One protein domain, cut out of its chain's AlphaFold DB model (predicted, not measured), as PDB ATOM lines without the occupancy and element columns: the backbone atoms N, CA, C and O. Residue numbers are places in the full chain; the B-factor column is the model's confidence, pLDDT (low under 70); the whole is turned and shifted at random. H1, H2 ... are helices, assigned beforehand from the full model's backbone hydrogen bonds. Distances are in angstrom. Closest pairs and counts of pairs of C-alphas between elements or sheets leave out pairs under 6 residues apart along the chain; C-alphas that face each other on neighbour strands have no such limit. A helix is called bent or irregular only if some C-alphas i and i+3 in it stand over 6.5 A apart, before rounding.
ATOM      1  N   THR A  30     -24.576  37.738 -48.072       93.75
ATOM      2  CA  THR A  30     -23.547  36.694 -48.009       93.75
ATOM      3  C   THR A  30     -22.548  37.072 -46.916       93.75
ATOM      4  O   THR A  30     -22.083  38.219 -46.941       93.75
ATOM      5  N   PRO A  31     -22.252  36.182 -45.946       90.25
ATOM      6  CA  PRO A  31     -21.201  36.402 -44.952       90.25
ATOM      7  C   PRO A  31     -19.851  36.699 -45.620       90.25
ATOM      8  O   PRO A  31     -19.529  36.086 -46.633       90.25
ATOM      9  N   VAL A  32     -19.090  37.654 -45.081       89.62
ATOM     10  CA  VAL A  32     -17.796  38.100 -45.651       89.62
ATOM     11  C   VAL A  32     -16.667  38.196 -44.621       89.62
ATOM     12  O   VAL A  32     -15.525  38.424 -44.993       89.62
ATOM     13  N   SER A  33     -16.976  38.052 -43.332       86.44
ATOM     14  CA  SER A  33     -16.016  38.127 -42.226       86.44
ATOM     15  C   SER A  33     -16.581  37.434 -40.985       86.44
ATOM     16  O   SER A  33     -17.797  37.235 -40.900       86.44
ATOM     17  N   GLU A  34     -15.727  37.132 -40.007       88.38
ATOM     18  CA  GLU A  34     -16.097  36.532 -38.709       88.38
ATOM     19  C   GLU A  34     -17.135  37.370 -37.945       88.38
ATOM     20  O   GLU A  34     -18.013  36.845 -37.268       88.38
ATOM     21  N   ALA A  35     -17.153  38.692 -38.150       83.06
ATOM     22  CA  ALA A  35     -18.188  39.568 -37.598       83.06
ATOM     23  C   ALA A  35     -19.617  39.176 -38.044       83.06
ATOM     24  O   ALA A  35     -20.610  39.568 -37.423       83.06
ATOM     25  N   CYS A  36     -19.760  38.394 -39.121       88.25
ATOM     26  CA  CYS A  36     -21.052  37.880 -39.566       88.25
ATOM     27  C   CYS A  36     -21.623  36.789 -38.644       88.25
ATOM     28  O   CYS A  36     -22.841  36.570 -38.671       88.25
ATOM     29  N   ASP A  37     -20.806  36.180 -37.787       86.56
ATOM     30  CA  ASP A  37     -21.258  35.168 -36.832       86.56
ATOM     31  C   ASP A  37     -22.141  35.766 -35.741       86.56
ATOM     32  O   ASP A  37     -23.054  35.107 -35.257       86.56
ATOM     33  N   HIS A  38     -22.005  37.053 -35.436       88.19
ATOM     34  CA  HIS A  38     -22.895  37.755 -34.506       88.19
ATOM     35  C   HIS A  38     -23.754  38.812 -35.215       88.19
ATOM     36  O   HIS A  38     -24.143  39.823 -34.636       88.19
ATOM     37  N   CYS A  39     -24.085  38.573 -36.492       88.25
ATOM     38  CA  CYS A  39     -24.799  39.544 -37.315       88.25
ATOM     39  C   CYS A  39     -26.236  39.798 -36.826       88.25
ATOM     40  O   CYS A  39     -27.139  38.981 -37.030       88.25
ATOM     41  N   TRP A  40     -26.463  40.997 -36.284       87.88
ATOM     42  CA  TRP A  40     -27.789  41.484 -35.893       87.88
ATOM     43  C   TRP A  40     -28.813  41.391 -37.035       87.88
ATOM     44  O   TRP A  40     -29.917  40.883 -36.842       87.88
ATOM     45  N   SER A  41     -28.431  41.777 -38.257       89.88
ATOM     46  CA  SER A  41     -29.326  41.719 -39.420       89.88
ATOM     47  C   SER A  41     -29.777  40.293 -39.753       89.88
ATOM     48  O   SER A  41     -30.917  40.106 -40.170       89.88
ATOM     49  N   ALA A  42     -28.923  39.282 -39.555       92.88
ATOM     50  CA  ALA A  42     -29.291  37.886 -39.799       92.88
ATOM     51  C   ALA A  42     -30.354  37.415 -38.798       92.88
ATOM     52  O   ALA A  42     -31.364  36.824 -39.190       92.88
ATOM     53  N   ARG A  43     -30.175  37.772 -37.518       92.88
ATOM     54  CA  ARG A  43     -31.153  37.513 -36.457       92.88
ATOM     55  C   ARG A  43     -32.494  38.184 -36.759       92.88
ATOM     56  O   ARG A  43     -33.523  37.513 -36.731       92.88
ATOM     57  N   GLU A  44     -32.484  39.470 -37.105       92.75
ATOM     58  CA  GLU A  44     -33.692  40.213 -37.483       92.75
ATOM     59  C   GLU A  44     -34.411  39.581 -38.674       92.75
ATOM     60  O   GLU A  44     -35.622  39.365 -38.619       92.75
ATOM     61  N   THR A  45     -33.686  39.226 -39.739       94.25
ATOM     62  CA  THR A  45     -34.275  38.541 -40.897       94.25
ATOM     63  C   THR A  45     -34.882  37.196 -40.496       94.25
ATOM     64  O   THR A  45     -36.006  36.895 -40.897       94.25
ATOM     65  N   HIS A  46     -34.201  36.396 -39.669       96.19
ATOM     66  CA  HIS A  46     -34.740  35.116 -39.203       96.19
ATOM     67  C   HIS A  46     -36.035  35.290 -38.393       96.19
ATOM     68  O   HIS A  46     -37.003  34.564 -38.622       96.19
ATOM     69  N   MET A  47     -36.093  36.273 -37.492       95.56
ATOM     70  CA  MET A  47     -37.306  36.570 -36.722       95.56
ATOM     71  C   MET A  47     -38.432  37.090 -37.625       95.56
ATOM     72  O   MET A  47     -39.563  36.606 -37.563       95.56
ATOM     73  N   ARG A  48     -38.129  38.025 -38.533       95.31
ATOM     74  CA  ARG A  48     -39.111  38.630 -39.450       95.31
ATOM     75  C   ARG A  48     -39.673  37.646 -40.468       95.31
ATOM     76  O   ARG A  48     -40.792  37.852 -40.927       95.31
ATOM     77  N   ALA A  49     -38.963  36.564 -40.785       96.19
ATOM     78  CA  ALA A  49     -39.488  35.479 -41.615       96.19
ATOM     79  C   ALA A  49     -40.733  34.802 -41.005       96.19
ATOM     80  O   ALA A  49     -41.523  34.213 -41.741       96.19
ATOM     81  N   LYS A  50     -40.915  34.916 -39.681       96.06
ATOM     82  CA  LYS A  50     -42.054  34.389 -38.914       96.06
ATOM     83  C   LYS A  50     -43.088  35.470 -38.560       96.06
ATOM     84  O   LYS A  50     -43.965  35.230 -37.739       96.06
ATOM     85  N   ASN A  51     -42.979  36.672 -39.130       96.62
ATOM     86  CA  ASN A  51     -43.898  37.768 -38.828       96.62
ATOM     87  C   ASN A  51     -45.331  37.439 -39.312       96.62
ATOM     88  O   ASN A  51     -45.473  36.908 -40.415       96.62
ATOM     89  N   PRO A  52     -46.393  37.780 -38.557       96.12
ATOM     90  CA  PRO A  52     -47.775  37.531 -38.985       96.12
ATOM     91  C   PRO A  52     -48.162  38.307 -40.254       96.12
ATOM     92  O   PRO A  52     -49.027  37.874 -41.011       96.12
ATOM     93  N   ASN A  53     -47.506  39.435 -40.542       96.19
ATOM     94  CA  ASN A  53     -47.703  40.152 -41.795       96.19
ATOM     95  C   ASN A  53     -47.029  39.402 -42.957       96.19
ATOM     96  O   ASN A  53     -45.799  39.348 -43.049       96.19
ATOM     97  N   ALA A  54     -47.840  38.905 -43.892       95.00
ATOM     98  CA  ALA A  54     -47.390  38.115 -45.038       95.00
ATOM     99  C   ALA A  54     -46.335  38.821 -45.908       95.00
ATOM    100  O   ALA A  54     -45.396  38.169 -46.363       95.00
ATOM    101  N   LYS A  55     -46.418  40.148 -46.098       93.06
ATOM    102  CA  LYS A  55     -45.402  40.902 -46.856       93.06
ATOM    103  C   LYS A  55     -44.073  40.937 -46.105       93.06
ATOM    104  O   LYS A  55     -43.020  40.720 -46.699       93.06
ATOM    105  N   VAL A  56     -44.105  41.174 -44.792       93.44
ATOM    106  CA  VAL A  56     -42.890  41.179 -43.958       93.44
ATOM    107  C   VAL A  56     -42.254  39.790 -43.932       93.44
ATOM    108  O   VAL A  56     -41.054  39.672 -44.187       93.44
ATOM    109  N   ALA A  57     -43.050  38.745 -43.702       95.56
ATOM    110  CA  ALA A  57     -42.573  37.369 -43.741       95.56
ATOM    111  C   ALA A  57     -42.018  36.998 -45.118       95.56
ATOM    112  O   ALA A  57     -40.915  36.468 -45.202       95.56
ATOM    113  N   GLY A  58     -42.732  37.325 -46.198       95.50
ATOM    114  CA  GLY A  58     -42.333  37.028 -47.574       95.50
ATOM    115  C   GLY A  58     -40.971  37.618 -47.943       95.50
ATOM    116  O   GLY A  58     -40.126  36.909 -48.489       95.50
ATOM    117  N   ARG A  59     -40.697  38.872 -47.552       94.19
ATOM    118  CA  ARG A  59     -39.392  39.515 -47.800       94.19
ATOM    119  C   ARG A  59     -38.234  38.807 -47.091       94.19
ATOM    120  O   ARG A  59     -37.126  38.793 -47.617       94.19
ATOM    121  N   ASN A  60     -38.485  38.179 -45.942       95.56
ATOM    122  CA  ASN A  60     -37.450  37.605 -45.077       95.56
ATOM    123  C   ASN A  60     -37.353  36.067 -45.137       95.56
ATOM    124  O   ASN A  60     -36.341  35.488 -44.736       95.56
ATOM    125  N   ARG A  61     -38.384  35.387 -45.653       95.69
ATOM    126  CA  ARG A  61     -38.461  33.925 -45.695       95.69
ATOM    127  C   ARG A  61     -37.379  33.337 -46.591       95.69
ATOM    128  O   ARG A  61     -37.102  33.832 -47.688       95.69
ATOM    129  N   GLY A  62     -36.792  32.247 -46.099       95.50
ATOM    130  CA  GLY A  62     -35.807  31.466 -46.830       95.50
ATOM    131  C   GLY A  62     -34.499  32.211 -47.083       95.50
ATOM    132  O   GLY A  62     -33.817  31.854 -48.030       95.50
ATOM    133  N   LEU A  63     -34.149  33.228 -46.289       95.75
ATOM    134  CA  LEU A  63     -32.876  33.957 -46.408       95.75
ATOM    135  C   LEU A  63     -31.845  33.562 -45.345       95.75
ATOM    136  O   LEU A  63     -30.661  33.879 -45.479       95.75
ATOM    137  N   THR A  64     -32.286  32.855 -44.308       96.62
ATOM    138  CA  THR A  64     -31.445  32.390 -43.208       96.62
ATOM    139  C   THR A  64     -31.513  30.874 -43.041       96.62
ATOM    140  O   THR A  64     -32.438  30.222 -43.534       96.62
ATOM    141  N   THR A  65     -30.504  30.314 -42.380       95.00
ATOM    142  CA  THR A  65     -30.474  28.929 -41.900       95.00
ATOM    143  C   THR A  65     -31.377  28.763 -40.671       95.00
ATOM    144  O   THR A  65     -31.860  29.745 -40.097       95.00
ATOM    145  N   SER A  66     -31.587  27.518 -40.231       92.75
ATOM    146  CA  SER A  66     -32.268  27.209 -38.963       92.75
ATOM    147  C   SER A  66     -31.574  27.852 -37.757       92.75
ATOM    148  O   SER A  66     -32.251  28.307 -36.842       92.75
ATOM    149  N   ALA A  67     -30.245  27.987 -37.806       92.38
ATOM    150  CA  ALA A  67     -29.429  28.676 -36.805       92.38
ATOM    151  C   ALA A  67     -29.475  30.219 -36.905       92.38
ATOM    152  O   ALA A  67     -28.725  30.913 -36.221       92.38
ATOM    153  N   GLY A  68     -30.310  30.782 -37.786       93.00
ATOM    154  CA  GLY A  68     -30.477  32.229 -37.924       93.00
ATOM    155  C   GLY A  68     -29.309  32.954 -38.600       93.00
ATOM    156  O   GLY A  68     -29.208  34.173 -38.479       93.00
ATOM    157  N   LYS A  69     -28.438  32.241 -39.324       94.06
ATOM    158  CA  LYS A  69     -27.351  32.840 -40.123       94.06
ATOM    159  C   LYS A  69     -27.805  33.095 -41.550       94.06
ATOM    160  O   LYS A  69     -28.635  32.351 -42.065       94.06
ATOM    161  N   PHE A  70     -27.258  34.104 -42.222       94.50
ATOM    162  CA  PHE A  70     -27.519  34.281 -43.650       94.50
ATOM    163  C   PHE A  70     -26.915  33.139 -44.472       94.50
ATOM    164  O   PHE A  70     -25.787  32.731 -44.226       94.50
ATOM    165  N   LYS A  71     -27.652  32.665 -45.482       94.25
ATOM    166  CA  LYS A  71     -27.220  31.563 -46.360       94.25
ATOM    167  C   LYS A  71     -26.705  32.010 -47.739       94.25
ATOM    168  O   LYS A  71     -26.671  31.213 -48.668       94.25
ATOM    169  N   GLY A  72     -26.409  33.302 -47.914       92.56
ATOM    170  CA  GLY A  72     -25.973  33.863 -49.203       92.56
ATOM    171  C   GLY A  72     -27.100  34.187 -50.192       92.56
ATOM    172  O   GLY A  72     -26.838  34.516 -51.351       92.56
ATOM    173  N   ALA A  73     -28.363  34.096 -49.768       93.19
ATOM    174  CA  ALA A  73     -29.509  34.532 -50.561       93.19
ATOM    175  C   ALA A  73     -29.777  36.027 -50.343       93.19
ATOM    176  O   ALA A  73     -29.667  36.520 -49.220       93.19
ATOM    177  N   VAL A  74     -30.156  36.727 -51.414       94.75
ATOM    178  CA  VAL A  74     -30.474  38.159 -51.401       94.75
ATOM    179  C   VAL A  74     -31.779  38.393 -52.144       94.75
ATOM    180  O   VAL A  74     -32.050  37.747 -53.154       94.75
TER     181      VAL A  74
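Overview. This is residues 30 to 74 of the 196 residues of an uncharacterized protein of marine sediment metagenome (UniProt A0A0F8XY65). Three short helices follow one another along the longest axis, H2 in the middle with H1 before it, and H3 beyond the end of H2, folded back towards it as a staggered helical hairpin. After H3, residues 61 to 74, with no named element, loop back past one side of H2, and the last printed residue comes near the first. The printed part has 45 residues with three named helices, in the order H1, H2, H3, and no named strand; the class is all helix, though under half of the residues, 21 of the 45, are in named elements. The whole is compact, with a radius of gyration of the C-alphas of 10.3 A, and the C-alphas span 32 by 16 by 15 A, only just a rod.

Arrangement. The longest helix is H2, residues 40 to 48. It touches H3, residues 54 to 60, with 5 pairs of C-alphas within 8 A. The closest C-alphas of the two are those of Thr 45 and Asn 60, 5.3 A apart. Their lines stand at a shallow tilt of 31 degrees, and they run opposite ways, a helical hairpin; their centres are 12.0 A apart. H1, residues 34 to 38, touches no helix: it and H2 meet only through their link, and H1 and H3 are apart. In H2 and H3 every backbone O i to N i+4 pair is within hydrogen-bond range; in H1 it is 0 of 1, while 2 of its 2 O i to N i+3 pairs are within range.

Along the chain. H2 runs from Trp 40, with its C-alpha at (-27.789, 41.484, -35.893), to Arg 48, and measures 12.2 A from first to last C-alpha. H3 runs from Ala 54 to Asn 60, whose C-alpha is at (-37.450, 37.605, -45.077), and measures 10.0 A. H1 begins at Glu 34, with its C-alpha at (-16.097, 36.532, -38.709), and ends at His 38, 8.1 A from first to last C-alpha. No helix is bent or irregular.

Size, cuts and confidence. The two C-alphas farthest apart are those of Glu 34 and Ala 54, 32.0 A. The C-alphas of Thr 30 and Val 74, the first and last printed residues, are 7.9 A apart. The printed part has no cut. The links H1 to H2, with 1 residue, and H2 to H3, with 5 residues, are both tight. The C-alphas of residues 61 to 74 lie 4 to 10 A from the mean of all C-alphas. The mean pLDDT of the printed part is 93.0, and no printed residue is under 70; H1 has a mean of 87.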